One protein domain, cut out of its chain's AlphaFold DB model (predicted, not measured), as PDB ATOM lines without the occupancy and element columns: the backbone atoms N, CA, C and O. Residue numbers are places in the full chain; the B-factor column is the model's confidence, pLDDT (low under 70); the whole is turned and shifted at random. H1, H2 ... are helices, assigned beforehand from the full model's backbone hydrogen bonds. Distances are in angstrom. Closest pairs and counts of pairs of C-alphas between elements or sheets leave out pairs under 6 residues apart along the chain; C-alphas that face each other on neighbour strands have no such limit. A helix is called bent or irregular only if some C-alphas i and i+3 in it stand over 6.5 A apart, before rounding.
ATOM      1  N   ILE A   2     -30.838  22.000 -20.289       80.06
ATOM      2  CA  ILE A   2     -31.774  22.876 -21.031       80.06
ATOM      3  C   ILE A   2     -31.128  23.522 -22.273       80.06
ATOM      4  O   ILE A   2     -31.710  23.475 -23.347       80.06
ATOM      5  N   ALA A   3     -29.907  24.052 -22.150       80.12
ATOM      6  CA  ALA A   3     -29.210  24.744 -23.243       80.12
ATOM      7  C   ALA A   3     -28.393  23.823 -24.180       80.12
ATOM      8  O   ALA A   3     -27.737  24.302 -25.101       80.12
ATOM      9  N   VAL A   4     -28.374  22.508 -23.934       82.81
ATOM     10  CA  VAL A   4     -27.488  21.580 -24.659       82.81
ATOM     11  C   VAL A   4     -28.125  21.196 -25.991       82.81
ATOM     12  O   VAL A   4     -29.179  20.557 -25.999       82.81
ATOM     13  N   LYS A   5     -27.470  21.574 -27.096       78.56
ATOM     14  CA  LYS A   5     -27.889  21.255 -28.473       78.56
ATOM     15  C   LYS A   5     -27.285  19.955 -29.018       78.56
ATOM     16  O   LYS A   5     -27.873  19.360 -29.907       78.56
ATOM     17  N   ASP A   6     -26.141  19.520 -28.491       85.94
ATOM     18  CA  ASP A   6     -25.483  18.277 -28.910       85.94
ATOM     19  C   ASP A   6     -26.202  17.049 -28.323       85.94
ATOM     20  O   ASP A   6     -26.290  16.893 -27.098       85.94
ATOM     21  N   ASP A   7     -26.692  16.175 -29.206       80.75
ATOM     22  CA  ASP A   7     -27.421  14.959 -28.849       80.75
ATOM     23  C   ASP A   7     -26.587  14.019 -27.963       80.75
ATOM     24  O   ASP A   7     -27.123  13.482 -26.996       80.75
ATOM     25  N   ASN A   8     -25.289  13.831 -28.228       84.75
ATOM     26  CA  ASN A   8     -24.420  12.909 -27.484       84.75
ATOM     27  C   ASN A   8     -24.120  13.416 -26.071       84.75
ATOM     28  O   ASN A   8     -24.186  12.654 -25.095       84.75
ATOM     29  N   ILE A   9     -23.840  14.715 -25.948       88.19
ATOM     30  CA  ILE A   9     -23.668  15.365 -24.643       88.19
ATOM     31  C   ILE A   9     -24.977  15.264 -23.853       88.19
ATOM     32  O   ILE A   9     -24.966  14.933 -22.665       88.19
ATOM     33  N   LEU A  10     -26.120  15.472 -24.512       88.31
ATOM     34  CA  LEU A  10     -27.430  15.357 -23.885       88.31
ATOM     35  C   LEU A  10     -27.713  13.935 -23.374       88.31
ATOM     36  O   LEU A  10     -28.129  13.804 -22.221       88.31
ATOM     37  N   LYS A  11     -27.432  12.878 -24.160       86.56
ATOM     38  CA  LYS A  11     -27.602  11.479 -23.697       86.56
ATOM     39  C   LYS A  11     -26.766  11.212 -22.447       86.56
ATOM     40  O   LYS A  11     -27.251  10.624 -21.483       86.56
ATOM     41  N   THR A  12     -25.522  11.686 -22.450       89.81
ATOM     42  CA  THR A  12     -24.578  11.494 -21.340       89.81
ATOM     43  C   THR A  12     -25.064  12.198 -20.075       89.81
ATOM     44  O   THR A  12     -25.083  11.597 -19.003       89.81
ATOM     45  N   ILE A  13     -25.538  13.442 -20.200       91.75
ATOM     46  CA  ILE A  13     -26.112  14.199 -19.081       91.75
ATOM     47  C   ILE A  13     -27.342  13.490 -18.513       91.75
ATOM     48  O   ILE A  13     -27.440  13.345 -17.298       91.75
ATOM     49  N   ILE A  14     -28.268  13.028 -19.360       91.62
ATOM     50  CA  ILE A  14     -29.473  12.320 -18.902       91.62
ATOM     51  C   ILE A  14     -29.078  11.053 -18.138       91.62
ATOM     52  O   ILE A  14     -29.567  10.839 -17.032       91.62
ATOM     53  N   LYS A  15     -28.134  10.265 -18.661       91.69
ATOM     54  CA  LYS A  15     -27.641   9.055 -17.994       91.69
ATOM     55  C   LYS A  15     -27.014   9.347 -16.625       91.69
ATOM     56  O   LYS A  15     -27.280   8.635 -15.660       91.69
ATOM     57  N   ILE A  16     -26.224  10.418 -16.512       92.44
ATOM     58  CA  ILE A  16     -25.660  10.865 -15.228       92.44
ATOM     59  C   ILE A  16     -26.780  11.251 -14.254       92.44
ATOM     60  O   ILE A  16     -26.761  10.824 -13.101       92.44
ATOM     61  N   LEU A  17     -27.778  12.009 -14.715       91.50
ATOM     62  CA  LEU A  17     -28.914  12.419 -13.885       91.50
ATOM     63  C   LEU A  17     -29.721  11.217 -13.388       91.50
ATOM     64  O   LEU A  17     -30.074  11.178 -12.214       91.50
ATOM     65  N   VAL A  18     -29.967  10.215 -14.236       92.12
ATOM     66  CA  VAL A  18     -30.641   8.965 -13.842       92.12
ATOM     67  C   VAL A  18     -29.880   8.260 -12.720       92.12
ATOM     68  O   VAL A  18     -30.486   7.869 -11.721       92.12
ATOM     69  N   ASN A  19     -28.556   8.149 -12.838       90.19
ATOM     70  CA  ASN A  19     -27.725   7.503 -11.822       90.19
ATOM     71  C   ASN A  19     -27.755   8.263 -10.488       90.19
ATOM     72  O   ASN A  19     -27.932   7.651  -9.440       90.19
ATOM     73  N   ILE A  20     -27.654   9.595 -10.520       89.88
ATOM     74  CA  ILE A  20     -27.695  10.435  -9.309       89.88
ATOM     75  C   ILE A  20     -29.080  10.401  -8.647       89.88
ATOM     76  O   ILE A  20     -29.187  10.489  -7.425       89.88
ATOM     77  N   MET A  21     -30.143  10.261  -9.439       89.12
ATOM     78  CA  MET A  21     -31.521  10.188  -8.950       89.12
ATOM     79  C   MET A  21     -31.942   8.785  -8.506       89.12
ATOM     80  O   MET A  21     -33.069   8.612  -8.048       89.12
ATOM     81  N   THR A  22     -31.078   7.776  -8.634       89.94
ATOM     82  CA  THR A  22     -31.446   6.395  -8.311       89.94
ATOM     83  C   THR A  22     -31.757   6.251  -6.808       89.94
ATOM     84  O   THR A  22     -30.928   6.624  -5.970       89.94
ATOM     85  N   PRO A  23     -32.945   5.718  -6.446       86.88
ATOM     86  CA  PRO A  23     -33.300   5.447  -5.056       86.88
ATOM     87  C   PRO A  23     -32.316   4.473  -4.407       86.88
ATOM     88  O   PRO A  23     -31.873   3.516  -5.047       86.88
ATOM     89  N   ILE A  24     -31.985   4.695  -3.136       83.88
ATOM     90  CA  ILE A  24     -30.969   3.893  -2.440       83.88
ATOM     91  C   ILE A  24     -31.396   2.435  -2.255       83.88
ATOM     92  O   ILE A  24     -30.553   1.541  -2.283       83.88
ATOM     93  N   GLU A  25     -32.704   2.186  -2.193       82.12
ATOM     94  CA  GLU A  25     -33.342   0.867  -2.170       82.12
ATOM     95  C   GLU A  25     -32.923   0.003  -3.369       82.12
ATOM     96  O   GLU A  25     -32.940  -1.223  -3.293       82.12
ATOM     97  N   ARG A  26     -32.577   0.634  -4.501       82.25
ATOM     98  CA  ARG A  26     -32.121  -0.063  -5.714       82.25
ATOM     99  C   ARG A  26     -30.626  -0.350  -5.721       82.25
ATOM    100  O   ARG A  26     -30.172  -1.123  -6.557       82.25
ATOM    101  N   LEU A  27     -29.872   0.287  -4.831       83.25
ATOM    102  CA  LEU A  27     -28.421   0.155  -4.745       83.25
ATOM    103  C   LEU A  27     -28.017  -0.832  -3.651       83.25
ATOM    104  O   LEU A  27     -27.033  -1.549  -3.814       83.25
ATOM    105  N   VAL A  28     -28.761  -0.866  -2.540       81.38
ATOM    106  CA  VAL A  28     -28.388  -1.634  -1.349       81.38
ATOM    107  C   VAL A  28     -29.614  -2.244  -0.664       81.38
ATOM    108  O   VAL A  28     -30.690  -1.651  -0.636       81.38
ATOM    109  N   GLN A  29     -29.440  -3.418  -0.043       78.50
ATOM    110  CA  GLN A  29     -30.427  -3.987   0.877       78.50
ATOM    111  C   GLN A  29     -30.454  -3.192   2.191       78.50
ATOM    112  O   GLN A  29     -29.600  -3.374   3.062       78.50
ATOM    113  N   ILE A  30     -31.448  -2.315   2.326       74.19
ATOM    114  CA  ILE A  30     -31.574  -1.369   3.447       74.19
ATOM    115  C   ILE A  30     -31.576  -2.081   4.805       74.19
ATOM    116  O   ILE A  30     -30.878  -1.638   5.712       74.19
ATOM    117  N   ASP A  31     -32.270  -3.214   4.932       69.88
ATOM    118  CA  ASP A  31     -32.373  -3.966   6.194       69.88
ATOM    119  C   ASP A  31     -31.020  -4.478   6.712       69.88
ATOM    120  O   ASP A  31     -30.839  -4.703   7.909       69.88
ATOM    121  N   GLN A  32     -30.058  -4.688   5.812       73.62
ATOM    122  CA  GLN A  32     -28.701  -5.092   6.173       73.62
ATOM    123  C   GLN A  32     -27.798  -3.877   6.372       73.62
ATOM    124  O   GLN A  32     -26.998  -3.858   7.303       73.62
ATOM    125  N   PHE A  33     -27.950  -2.857   5.528       75.69
ATOM    126  CA  PHE A  33     -27.092  -1.677   5.517       75.69
ATOM    127  C   PHE A  33     -27.365  -0.716   6.678       75.69
ATOM    128  O   PHE A  33     -26.443  -0.100   7.198       75.69
ATOM    129  N   CYS A  34     -28.614  -0.613   7.131       77.62
ATOM    130  CA  CYS A  34     -29.007   0.250   8.246       77.62
ATOM    131  C   CYS A  34     -28.734  -0.353   9.632       77.62
ATOM    132  O   CYS A  34     -29.162   0.232  10.624       77.62
ATOM    133  N   LYS A  35     -28.059  -1.507   9.727       78.12
ATOM    134  CA  LYS A  35     -27.694  -2.104  11.024       78.12
ATOM    135  C   LYS A  35     -26.639  -1.289  11.773       78.12
ATOM    136  O   LYS A  35     -26.661  -1.275  12.999       78.12
ATOM    137  N   ASP A  36     -25.787  -0.577  11.039       82.75
ATOM    138  CA  ASP A  36     -24.759   0.296  11.601       82.75
ATOM    139  C   ASP A  36     -25.195   1.770  11.512       82.75
ATOM    140  O   ASP A  36     -25.775   2.198  10.507       82.75
ATOM    141  N   GLU A  37     -24.857   2.583  12.521       79.00
ATOM    142  CA  GLU A  37     -25.200   4.021  12.562       79.00
ATOM    143  C   GLU A  37     -24.701   4.783  11.322       79.00
ATOM    144  O   GLU A  37     -25.382   5.670  10.797       79.00
ATOM    145  N   ASN A  38     -23.537   4.390  10.797       82.25
ATOM    146  CA  ASN A  38     -22.959   4.962   9.583       82.25
ATOM    147  C   ASN A  38     -23.810   4.671   8.339       82.25
ATOM    148  O   ASN A  38     -23.990   5.551   7.489       82.25
ATOM    149  N   GLY A  39     -24.354   3.458   8.229       82.06
ATOM    150  CA  GLY A  39     -25.219   3.068   7.118       82.06
ATOM    151  C   GLY A  39     -26.551   3.810   7.161       82.06
ATOM    152  O   GLY A  39     -26.964   4.399   6.160       82.06
ATOM    153  N   TYR A  40     -27.160   3.906   8.346       83.06
ATOM    154  CA  TYR A  40     -28.380   4.690   8.557       83.06
ATOM    155  C   TYR A  40     -28.180   6.184   8.238       83.06
ATOM    156  O   TYR A  40     -28.962   6.783   7.494       83.06
ATOM    157  N   SER A  41     -27.089   6.784   8.728       85.25
ATOM    158  CA  SER A  41     -26.720   8.177   8.435       85.25
ATOM    159  C   SER A  41     -26.526   8.421   6.933       85.25
ATOM    160  O   SER A  41     -27.015   9.414   6.385       85.25
ATOM    161  N   THR A  42     -25.888   7.479   6.233       85.56
ATOM    162  CA  THR A  42     -25.688   7.540   4.776       85.56
ATOM    163  C   THR A  42     -27.016   7.499   4.021       85.56
ATOM    164  O   THR A  42     -27.226   8.309   3.116       85.56
ATOM    165  N   VAL A  43     -27.948   6.629   4.429       85.25
ATOM    166  CA  VAL A  43     -29.292   6.542   3.834       85.25
ATOM    167  C   VAL A  43     -30.066   7.847   3.999       85.25
ATOM    168  O   VAL A  43     -30.619   8.368   3.028       85.25
ATOM    169  N   LEU A  44     -30.045   8.436   5.196       84.31
ATOM    170  CA  LEU A  44     -30.678   9.734   5.438       84.31
ATOM    171  C   LEU A  44     -30.068  10.841   4.574       84.31
ATOM    172  O   LEU A  44     -30.797  11.666   4.016       84.31
ATOM    173  N   LYS A  45     -28.738  10.867   4.445       86.69
ATOM    174  CA  LYS A  45     -28.032  11.878   3.652       86.69
ATOM    175  C   LYS A  45     -28.363  11.749   2.162       86.69
ATOM    176  O   LYS A  45     -28.679  12.758   1.535       86.69
ATOM    177  N   HIS A  46     -28.388  10.525   1.628       86.81
ATOM    178  CA  HIS A  46     -28.798  10.252   0.246       86.81
ATOM    179  C   HIS A  46     -30.245  10.684  -0.010       86.81
ATOM    180  O   HIS A  46     -30.510  11.424  -0.954       86.81
ATOM    181  N   ASN A  47     -31.179  10.329   0.877       86.12
ATOM    182  CA  ASN A  47     -32.585  10.722   0.739       86.12
ATOM    183  C   ASN A  47     -32.786  12.245   0.789       86.12
ATOM    184  O   ASN A  47     -33.596  12.784   0.031       86.12
ATOM    185  N   ARG A  48     -32.005  12.969   1.603       85.81
ATOM    186  CA  ARG A  48     -31.988  14.445   1.590       85.81
ATOM    187  C   ARG A  48     -31.470  15.006   0.263       85.81
ATOM    188  O   ARG A  48     -32.028  15.982  -0.241       85.81
ATOM    189  N   MET A  49     -30.445  14.390  -0.330       85.25
ATOM    190  CA  MET A  49     -29.957  14.777  -1.659       85.25
ATOM    191  C   MET A  49     -31.016  14.528  -2.740       85.25
ATOM    192  O   MET A  49     -31.276  15.420  -3.544       85.25
ATOM    193  N   LEU A  50     -31.702  13.379  -2.718       86.00
ATOM    194  CA  LEU A  50     -32.807  13.083  -3.641       86.00
ATOM    195  C   LEU A  50     -33.973  14.073  -3.501       86.00
ATOM    196  O   LEU A  50     -34.566  14.475  -4.504       86.00
ATOM    197  N   ALA A  51     -34.299  14.495  -2.278       83.88
ATOM    198  CA  ALA A  51     -35.314  15.519  -2.033       83.88
ATOM    199  C   ALA A  51     -34.884  16.892  -2.579       83.88
ATOM    200  O   ALA A  51     -35.674  17.573  -3.232       83.88
ATOM    201  N   THR A  52     -33.618  17.269  -2.384       85.56
ATOM    202  CA  THR A  52     -33.052  18.523  -2.912       85.56
ATOM    203  C   THR A  52     -33.047  18.526  -4.441       85.56
ATOM    204  O   THR A  52     -33.464  19.498  -5.071       85.56
ATOM    205  N   ASN A  53     -32.664  17.405  -5.058       84.69
ATOM    206  CA  ASN A  53     -32.704  17.256  -6.507       84.69
ATOM    207  C   ASN A  53     -34.142  17.331  -7.048       84.69
ATOM    208  O   ASN A  53     -34.360  17.957  -8.084       84.69
ATOM    209  N   LYS A  54     -35.139  16.763  -6.348       83.12
ATOM    210  CA  LYS A  54     -36.562  16.885  -6.727       83.12
ATOM    211  C   LYS A  54     -36.990  18.351  -6.832       83.12
ATOM    212  O   LYS A  54     -37.635  18.723  -7.806       83.12
ATOM    213  N   ILE A  55     -36.575  19.184  -5.876       81.44
ATOM    214  CA  ILE A  55     -36.857  20.629  -5.878       81.44
ATOM    215  C   ILE A  55     -36.215  21.303  -7.098       81.44
ATOM    216  O   ILE A  55     -36.876  22.077  -7.786       81.44
ATOM    217  N   ALA A  56     -34.967  20.962  -7.433       82.94
ATOM    218  CA  ALA A  56     -34.299  21.491  -8.625       82.94
ATOM    219  C   ALA A  56     -35.015  21.104  -9.937       82.94
ATOM    220  O   ALA A  56     -35.037  21.882 -10.894       82.94
ATOM    221  N   PHE A  57     -35.646  19.925  -9.977       80.62
ATOM    222  CA  PHE A  57     -36.466  19.467 -11.101       80.62
ATOM    223  C   PHE A  57     -37.881  20.056 -11.142       80.62
ATOM    224  O   PHE A  57     -38.556  19.874 -12.153       80.62
ATOM    225  N   ASN A  58     -38.304  20.846 -10.148       78.69
ATOM    226  CA  ASN A  58     -39.555  21.617 -10.215       78.69
ATOM    227  C   ASN A  58     -39.488  22.787 -11.231       78.69
ATOM    228  O   ASN A  58     -40.369  23.639 -11.310       78.69
ATOM    229  N   ASN A  59     -38.425  22.850 -12.036       82.38
ATOM    230  CA  ASN A  59     -38.307  23.760 -13.161       82.38
ATOM    231  C   ASN A  59     -39.046  23.203 -14.391       82.38
ATOM    232  O   ASN A  59     -38.617  22.221 -15.006       82.38
ATOM    233  N   VAL A  60     -40.108  23.899 -14.806       80.94
ATOM    234  CA  VAL A  60     -40.935  23.565 -15.979       80.94
ATOM    235  C   VAL A  60     -40.090  23.309 -17.234       80.94
ATOM    236  O   VAL A  60     -40.353  22.363 -17.975       80.94
ATOM    237  N   ASN A  61     -39.033  24.096 -17.463       85.88
ATOM    238  CA  ASN A  61     -38.187  23.979 -18.654       85.88
ATOM    239  C   ASN A  61     -37.331  22.705 -18.651       85.88
ATOM    240  O   ASN A  61     -37.053  22.145 -19.713       85.88
ATOM    241  N   ALA A  62     -36.939  22.215 -17.471       86.69
ATOM    242  CA  ALA A  62     -36.197  20.967 -17.350       86.69
ATOM    243  C   ALA A  62     -37.071  19.774 -17.767       86.69
ATOM    244  O   ALA A  62     -36.673  18.990 -18.629       86.69
ATOM    245  N   ILE A  63     -38.291  19.684 -17.228       86.94
ATOM    246  CA  ILE A  63     -39.242  18.611 -17.559       86.94
ATOM    247  C   ILE A  63     -39.689  18.707 -19.022       86.94
ATOM    248  O   ILE A  63     -39.691  17.696 -19.726       86.94
ATOM    249  N   LYS A  64     -39.977  19.919 -19.518       86.81
ATOM    250  CA  LYS A  64     -40.257  20.180 -20.941       86.81
ATOM    251  C   LYS A  64     -39.163  19.629 -21.846       86.81
ATOM    252  O   LYS A  64     -39.469  18.939 -22.817       86.81
ATOM    253  N   ARG A  65     -37.889  19.884 -21.519       90.06
ATOM    254  CA  ARG A  65     -36.753  19.375 -22.301       90.06
ATOM    255  C   ARG A  65     -36.710  17.848 -22.300       90.06
ATOM    256  O   ARG A  65     -36.556  17.271 -23.370       90.06
ATOM    257  N   VAL A  66     -36.900  17.192 -21.151       92.06
ATOM    258  CA  VAL A  66     -36.948  15.716 -21.067       92.06
ATOM    259  C   VAL A  66     -38.096  15.153 -21.913       92.06
ATOM    260  O   VAL A  66     -37.896  14.236 -22.707       92.06
ATOM    261  N   ILE A  67     -39.289  15.743 -21.816       91.50
ATOM    262  CA  ILE A  67     -40.455  15.348 -22.616       91.50
ATOM    263  C   ILE A  67     -40.204  15.542 -24.116       91.50
ATOM    264  O   ILE A  67     -40.594  14.697 -24.925       91.50
ATOM    265  N   HIS A  68     -39.562  16.642 -24.500       90.81
ATOM    266  CA  HIS A  68     -39.210  16.914 -25.887       90.81
ATOM    267  C   HIS A  68     -38.247  15.857 -26.441       90.81
ATOM    268  O   HIS A  68     -38.524  15.294 -27.497       90.81
ATOM    269  N   VAL A  69     -37.209  15.489 -25.680       91.88
ATOM    270  CA  VAL A  69     -36.275  14.411 -26.051       91.88
ATOM    271  C   VAL A  69     -37.016  13.091 -26.275       91.88
ATOM    272  O   VAL A  69     -36.753  12.396 -27.257       91.88
ATOM    273  N   ILE A  70     -37.990  12.748 -25.424       93.50
ATOM    274  CA  ILE A  70     -38.828  11.557 -25.632       93.50
ATOM    275  C   ILE A  70     -39.598  11.664 -26.960       93.50
ATOM    276  O   ILE A  70     -39.570  10.730 -27.762       93.50
ATOM    277  N   LYS A  71     -40.262  12.800 -27.227       91.75
ATOM    278  CA  LYS A  71     -41.043  13.019 -28.461       91.75
ATOM    279  C   LYS A  71     -40.177  12.875 -29.716       91.75
ATOM    280  O   LYS A  71     -40.578  12.165 -30.637       91.75
ATOM    281  N   GLU A  72     -38.999  13.495 -29.741       90.75
ATOM    282  CA  GLU A  72     -38.065  13.417 -30.871       90.75
ATOM    283  C   GLU A  72     -37.601  11.981 -31.132       90.75
ATOM    284  O   GLU A  72     -37.617  11.519 -32.272       90.75
ATOM    285  N   ASN A  73     -37.243  11.235 -30.083       90.12
ATOM    286  CA  ASN A  73     -36.768   9.859 -30.236       90.12
ATOM    287  C   ASN A  73     -37.886   8.888 -30.646       90.12
ATOM    288  O   ASN A  73     -37.632   7.968 -31.423       90.12
ATOM    289  N   ILE A  74     -39.136   9.117 -30.223       89.31
ATOM    290  CA  ILE A  74     -40.295   8.359 -30.725       89.31
ATOM    291  C   ILE A  74     -40.500   8.608 -32.228       89.31
ATOM    292  O   ILE A  74     -40.784   7.669 -32.975       89.31
ATOM    293  N   LEU A  75     -40.349   9.853 -32.695       87.31
ATOM    294  CA  LEU A  75     -40.451  10.179 -34.122       87.31
ATOM    295  C   LEU A  75     -39.323   9.519 -34.926       87.31
ATOM    296  O   LEU A  75     -39.611   8.860 -35.922       87.31
ATOM    297  N   LYS A  76     -38.073   9.592 -34.441       86.25
ATOM    298  CA  LYS A  76     -36.907   8.925 -35.054       86.25
ATOM    299  C   LYS A  76     -37.097   7.403 -35.170       86.25
ATOM    300  O   LYS A  76     -36.700   6.809 -36.168       86.25
ATOM    301  N   LEU A  77     -37.737   6.770 -34.181       84.19
ATOM    302  CA  LEU A  77     -38.091   5.341 -34.215       84.19
ATOM    303  C   LEU A  77     -39.198   5.005 -35.224       84.19
ATOM    304  O   LEU A  77     -39.291   3.865 -35.666       84.19
ATOM    305  N   SER A  78     -40.043   5.975 -35.570       78.31
ATOM    306  CA  SER A  78     -41.135   5.783 -36.531       78.31
ATOM    307  C   SER A  78     -40.655   5.916 -37.983       78.31
ATOM    308  O   SER A  78     -41.285   5.367 -38.880       78.31
ATOM    309  N   SER A  79     -39.549   6.634 -38.219       71.50
ATOM    310  CA  SER A  79     -39.038   6.951 -39.558       71.50
ATOM    311  C   SER A  79     -37.903   6.042 -40.056       71.50
ATOM    312  O   SER A  79     -37.665   6.002 -41.258       71.50
ATOM    313  N   TYR A  80     -37.203   5.308 -39.179       59.16
ATOM    314  CA  TYR A  80     -36.053   4.465 -39.549       59.16
ATOM    315  C   TYR A  80     -36.185   3.020 -39.033       59.16
ATOM    316  O   TYR A  80     -36.212   2.789 -37.828       59.16
ATOM    317  N   GLN A  81     -36.173   2.033 -39.940       52.25
ATOM    318  CA  GLN A  81     -36.209   0.585 -39.636       52.25
ATOM    319  C   GLN A  81     -34.805  -0.074 -39.536       52.25
ATOM    320  O   GLN A  81     -34.635  -1.234 -39.899       52.25
ATOM    321  N   GLY A  82     -33.775   0.642 -39.065       47.19
ATOM    322  CA  GLY A  82     -32.387   0.139 -38.987       47.19
ATOM    323  C   GLY A  82     -31.751   0.189 -37.587       47.19
ATOM    324  O   GLY A  82     -32.311   0.787 -36.670       47.19
ATOM    325  N   LEU A  83     -30.543  -0.389 -37.451       47.00
ATOM    326  CA  LEU A  83     -29.697  -0.599 -36.243       47.00
ATOM    327  C   LEU A  83     -29.624   0.552 -35.197       47.00
ATOM    328  O   LEU A  83     -29.247   0.321 -34.050       47.00
ATOM    329  N   SER A  84     -30.022   1.778 -35.554       53.56
ATOM    330  CA  SER A  84     -30.175   2.950 -34.669       53.56
ATOM    331  C   SER A  84     -31.271   2.797 -33.593       53.56
ATOM    332  O   SER A  84     -31.208   3.452 -32.544       53.56
ATOM    333  N   GLY A  85     -32.243   1.896 -33.800       61.44
ATOM    334  CA  GLY A  85     -33.400   1.704 -32.915       61.44
ATOM    335  C   GLY A  85     -33.057   1.403 -31.449       61.44
ATOM    336  O   GLY A  85     -33.739   1.889 -30.543       61.44
ATOM    337  N   ASN A  86     -31.951   0.702 -31.189       72.44
ATOM    338  CA  ASN A  86     -31.532   0.372 -29.823       72.44
ATOM    339  C   ASN A  86     -31.092   1.616 -29.039       72.44
ATOM    340  O   ASN A  86     -31.465   1.780 -27.879       72.44
ATOM    341  N   SER A  87     -30.364   2.540 -29.674       82.75
ATOM    342  CA  SER A  87     -29.872   3.750 -29.001       82.75
ATOM    343  C   SER A  87     -31.004   4.714 -28.623       82.75
ATOM    344  O   SER A  87     -30.995   5.291 -27.535       82.75
ATOM    345  N   ASN A  88     -32.013   4.836 -29.492       86.62
ATOM    346  CA  ASN A  88     -33.203   5.652 -29.243       86.62
ATOM    347  C   ASN A  88     -34.108   5.003 -28.187       86.62
ATOM    348  O   ASN A  88     -34.758   5.693 -27.405       86.62
ATOM    349  N   THR A  89     -34.119   3.672 -28.119       89.19
ATOM    350  CA  THR A  89     -34.863   2.951 -27.087       89.19
ATOM    351  C   THR A  89     -34.269   3.179 -25.701       89.19
ATOM    352  O   THR A  89     -35.007   3.483 -24.763       89.19
ATOM    353  N   ILE A  90     -32.936   3.130 -25.595       90.62
ATOM    354  CA  ILE A  90     -32.198   3.372 -24.348       90.62
ATOM    355  C   ILE A  90     -32.414   4.801 -23.843       90.62
ATOM    356  O   ILE A  90     -32.758   4.975 -22.680       90.62
ATOM    357  N   ILE A  91     -32.291   5.825 -24.696       92.06
ATOM    358  CA  ILE A  91     -32.474   7.212 -24.229       92.06
ATOM    359  C   ILE A  91     -33.912   7.480 -23.759       92.06
ATOM    360  O   ILE A  91     -34.111   8.223 -22.799       92.06
ATOM    361  N   ILE A  92     -34.920   6.854 -24.385       94.00
ATOM    362  CA  ILE A  92     -36.305   6.917 -23.900       94.00
ATOM    363  C   ILE A  92     -36.408   6.233 -22.533       94.00
ATOM    364  O   ILE A  92     -36.997   6.818 -21.625       94.00
ATOM    365  N   CYS A  93     -35.801   5.052 -22.349       93.62
ATOM    366  CA  CYS A  93     -35.737   4.393 -21.041       93.62
ATOM    367  C   CYS A  93     -35.116   5.311 -19.981       93.62
ATOM    368  O   CYS A  93     -35.706   5.487 -18.919       93.62
ATOM    369  N   ASP A  94     -33.972   5.931 -20.275       94.19
ATOM    370  CA  ASP A  94     -33.274   6.822 -19.346       94.19
ATOM    371  C   ASP A  94     -34.151   8.030 -18.971       94.19
ATOM    372  O   ASP A  94     -34.293   8.364 -17.794       94.19
ATOM    373  N   CYS A  95     -34.828   8.648 -19.944       95.38
ATOM    374  CA  CYS A  95     -35.759   9.746 -19.674       95.38
ATOM    375  C   CYS A  95     -36.942   9.307 -18.794       95.38
ATOM    376  O   CYS A  95     -37.336  10.030 -17.878       95.38
ATOM    377  N   LEU A  96     -37.511   8.126 -19.051       95.81
ATOM    378  CA  LEU A  96     -38.610   7.579 -18.254       95.81
ATOM    379  C   LEU A  96     -38.158   7.226 -16.830       95.81
ATOM    380  O   LEU A  96     -38.890   7.509 -15.882       95.81
ATOM    381  N   TYR A  97     -36.950   6.678 -16.653       94.25
ATOM    382  CA  TYR A  97     -36.368   6.440 -15.330       94.25
ATOM    383  C   TYR A  97     -36.140   7.745 -14.579       94.25
ATOM    384  O   TYR A  97     -36.467   7.826 -13.398       94.25
ATOM    385  N   LEU A  98     -35.652   8.784 -15.261       94.00
ATOM    386  CA  LEU A  98     -35.480  10.100 -14.659       94.00
ATOM    387  C   LEU A  98     -36.817  10.647 -14.137       94.00
ATOM    388  O   LEU A  98     -36.900  11.038 -12.974       94.00
ATOM    389  N   ILE A  99     -37.879  10.603 -14.952       93.81
ATOM    390  CA  ILE A  99     -39.230  11.014 -14.532       93.81
ATOM    391  C   ILE A  99     -39.711  10.162 -13.353       93.81
ATOM    392  O   ILE A  99     -40.220  10.703 -12.371       93.81
ATOM    393  N   LYS A 100     -39.513   8.839 -13.412       92.81
ATOM    394  CA  LYS A 100     -39.903   7.922 -12.338       92.81
ATOM    395  C   LYS A 100     -39.242   8.308 -11.021       92.81
ATOM    396  O   LYS A 100     -39.924   8.427 -10.009       92.81
ATOM    397  N   TYR A 101     -37.933   8.517 -11.027       91.50
ATOM    398  CA  TYR A 101     -37.173   8.827  -9.821       91.50
ATOM    399  C   TYR A 101     -37.518  10.201  -9.246       91.50
ATOM    400  O   TYR A 101     -37.615  10.348  -8.029       91.50
ATOM    401  N   ILE A 102     -37.802  11.185 -10.105       89.25
ATOM    402  CA  ILE A 102     -38.325  12.489  -9.676       89.25
ATOM    403  C   ILE A 102     -39.669  12.317  -8.949       89.25
ATOM    404  O   ILE A 102     -39.852  12.876  -7.868       89.25
ATOM    405  N   LEU A 103     -40.587  11.506  -9.491       88.56
ATOM    406  CA  LEU A 103     -41.898  11.245  -8.881       88.56
ATOM    407  C   LEU A 103     -41.832  10.360  -7.627       88.56
ATOM    408  O   LEU A 103     -42.684  10.495  -6.753       88.56
ATOM    409  N   GLN A 104     -40.854   9.455  -7.540       87.00
ATOM    410  CA  GLN A 104     -40.682   8.520  -6.422       87.00
ATOM    411  C   GLN A 104     -40.016   9.166  -5.195       87.00
ATOM    412  O   GLN A 104     -40.178   8.664  -4.085       87.00
ATOM    413  N   SER A 105     -39.263  10.254  -5.381       79.44
ATOM    414  CA  SER A 105     -38.522  10.920  -4.304       79.44
ATOM    415  C   SER A 105     -39.440  11.297  -3.120       79.44
ATOM    416  O   SER A 105     -40.540  11.811  -3.357       79.44
ATOM    417  N   PRO A 106     -38.998  11.071  -1.860       66.75
ATOM    418  CA  PRO A 106     -39.847  10.999  -0.659       66.75
ATOM    419  C   PRO A 106     -40.541  12.308  -0.252       66.75
ATOM    420  O   PRO A 106     -41.340  12.311   0.678       66.75
ATOM    421  N   ASN A 107     -40.237  13.425  -0.915       71.25
ATOM    422  CA  ASN A 107     -40.865  14.710  -0.632       71.25
ATOM    423  C   ASN A 107     -42.170  14.883  -1.432       71.25
ATOM    424  O   ASN A 107     -42.125  15.178  -2.628       71.25
ATOM    425  N   ASP A 108     -43.324  14.750  -0.777       72.62
ATOM    426  CA  ASP A 108     -44.641  14.905  -1.411       72.62
ATOM    427  C   ASP A 108     -45.049  16.374  -1.659       72.62
ATOM    428  O   ASP A 108     -45.962  16.620  -2.447       72.62
ATOM    429  N   GLN A 109     -44.347  17.359  -1.078       74.19
ATOM    430  CA  GLN A 109     -44.712  18.786  -1.136       74.19
ATOM    431  C   GLN A 109     -44.860  19.328  -2.568       74.19
ATOM    432  O   GLN A 109     -45.706  20.179  -2.817       74.19
ATOM    433  N   HIS A 110     -44.073  18.807  -3.513       76.44
ATOM    434  CA  HIS A 110     -44.082  19.230  -4.920       76.44
ATOM    435  C   HIS A 110     -44.659  18.178  -5.869       76.44
ATOM    436  O   HIS A 110     -44.513  18.291  -7.085       76.44
ATOM    437  N   GLN A 111     -45.293  17.122  -5.351       83.69
ATOM    438  CA  GLN A 111     -45.828  16.056  -6.202       83.69
ATOM    439  C   GLN A 111     -46.882  16.601  -7.175       83.69
ATOM    440  O   GLN A 111     -46.875  16.267  -8.360       83.69
ATOM    441  N   ASN A 112     -47.742  17.487  -6.680       85.31
ATOM    442  CA  ASN A 112     -48.818  18.093  -7.449       85.31
ATOM    443  C   ASN A 112     -48.301  19.051  -8.532       85.31
ATOM    444  O   ASN A 112     -48.756  18.974  -9.675       85.31
ATOM    445  N   ASP A 113     -47.288  19.863  -8.214       84.12
ATOM    446  CA  ASP A 113     -46.604  20.728  -9.183       84.12
ATOM    447  C   ASP A 113     -46.018  19.902 -10.338       84.12
ATOM    448  O   ASP A 113     -46.240  20.195 -11.515       84.12
ATOM    449  N   LEU A 114     -45.321  18.808 -10.013       87.31
ATOM    450  CA  LEU A 114     -44.694  17.930 -11.000       87.31
ATOM    451  C   LEU A 114     -45.729  17.245 -11.897       87.31
ATOM    452  O   LEU A 114     -45.556  17.209 -13.118       87.31
ATOM    453  N   LEU A 115     -46.813  16.720 -11.317       89.12
ATOM    454  CA  LEU A 115     -47.904  16.121 -12.087       89.12
ATOM    455  C   LEU A 115     -48.551  17.151 -13.014       89.12
ATOM    456  O   LEU A 115     -48.761  16.867 -14.194       89.12
ATOM    457  N   TRP A 116     -48.803  18.360 -12.520       87.31
ATOM    458  CA  TRP A 116     -49.329  19.446 -13.336       87.31
ATOM    459  C   TRP A 116     -48.411  19.779 -14.517       87.31
ATOM    460  O   TRP A 116     -48.893  19.873 -15.649       87.31
ATOM    461  N   ILE A 117     -47.096  19.892 -14.299       87.81
ATOM    462  CA  ILE A 117     -46.124  20.155 -15.372       87.81
ATOM    463  C   ILE A 117     -46.142  19.026 -16.412       87.81
ATOM    464  O   ILE A 117     -46.245  19.289 -17.612       87.81
ATOM    465  N   LEU A 118     -46.089  17.765 -15.971       91.06
ATOM    466  CA  LEU A 118     -46.102  16.598 -16.860       91.06
ATOM    467  C   LEU A 118     -47.369  16.565 -17.730       91.06
ATOM    468  O   LEU A 118     -47.294  16.396 -18.952       91.06
ATOM    469  N   PHE A 119     -48.546  16.736 -17.126       89.31
ATOM    470  CA  PHE A 119     -49.813  16.662 -17.856       89.31
ATOM    471  C   PHE A 119     -50.082  17.897 -18.721       89.31
ATOM    472  O   PHE A 119     -50.630  17.739 -19.817       89.31
ATOM    473  N   SER A 120     -49.594  19.077 -18.328       86.31
ATOM    474  CA  SER A 120     -49.577  20.273 -19.186       86.31
ATOM    475  C   SER A 120     -48.776  20.031 -20.471       86.31
ATOM    476  O   SER A 120     -49.205  20.402 -21.562       86.31
ATOM    477  N   GLU A 121     -47.675  19.281 -20.378       87.19
ATOM    478  CA  GLU A 121     -46.838  18.883 -21.517       87.19
ATOM    479  C   GLU A 121     -47.349  17.662 -22.307       87.19
ATOM    480  O   GLU A 121     -46.657  17.113 -23.181       87.19
ATOM    481  N   LYS A 122     -48.605  17.269 -22.051       89.31
ATOM    482  CA  LYS A 122     -49.307  16.141 -22.680       89.31
ATOM    483  C   LYS A 122     -48.620  14.793 -22.427       89.31
ATOM    484  O   LYS A 122     -48.739  13.894 -23.262       89.31
TER     485      LYS A 122
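This is residues 2 to 122 of the 652 residues of the protein "Timeless protein" of Cinara cedri (UniProt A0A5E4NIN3). H3 and H4 form a wide V joined at a tight turn, and H5 folds back along H4 as a hairpin, with H1 packed on H5 near the open side of the V. H3 reaches away as an arm with the short H2 near its outer end, H6 meets the beginning of H4 near the tip of the V, and residues 78 to 83 stick out at the turn of the hairpin. The printed part has 121 residues with six named helices, H1 to H6 in order along the chain, and no named strand; its class is all helix. It is only just loose, close to compact, with a radius of gyration of the C-alphas of 16.5 A, and its elongated outline spans 53 by 32 by 21 A.

H1, residues 7 to 20, touches H5, residues 85 to 104; their closest C-alphas, of Val 18 and Leu 98, are 5.0 A apart. They run the same way at a tilt of 38 degrees, only just steep. H2, residues 30 to 33, is close but not clearly touching H3, residues 37 to 56, with the closest C-alphas, of Phe 33 and Gly 39, 5.3 A apart. H3 is about perpendicular to H5, at 75 degrees, and close but not clearly touching it; their closest C-alphas, of Lys 54 and Ile 102, are 5.6 A apart. H4, residues 60 to 79, and H5 form a helical hairpin: they touch, opposite ways, at a shallow tilt of 27 degrees, with the C-alphas of Ile 70 and Ile 92 closest at 5.6 A. H6, residues 108 to 120, touches H4 with residues 117 to 118 alone, and H4 touches H6 with residues 60 to 64 alone; the closest C-alphas, of Val 60 and Ile 117, are 6.2 A apart. H4, H5 and H6 are an up and down bundle, each running against the one before it. H1 and H6 are apart. In H1, H3, H4 and H5 each O i to N i+4 pair is within hydrogen-bond range; H6 has 7 of 9, and H2 is too short for such a pair.

H1 is 20.1 A long and begins at C-alpha 7, (-27.421, 14.959, -28.849). H2 is 4.9 A long, H3 and H4 are 28.9 A each, and H5 is 28.3 A. H3 begins at C-alpha 37, (-25.200, 4.021, 12.562). H6, 19.2 A long, ends at C-alpha 120, (-49.577, 20.273, -19.186), and is irregular: C-alphas 109 and 112 are 7.6 A apart.

The two C-alphas farthest apart, of Glu 37 and Ser 79, are 54.0 A apart. The printed part has no cut and no long link; the link from H1 to H2 is short, and the other four are tight. The mean pLDDT of the printed part is 83.9, and residues 31, 80 to 85 and 106 are under 70.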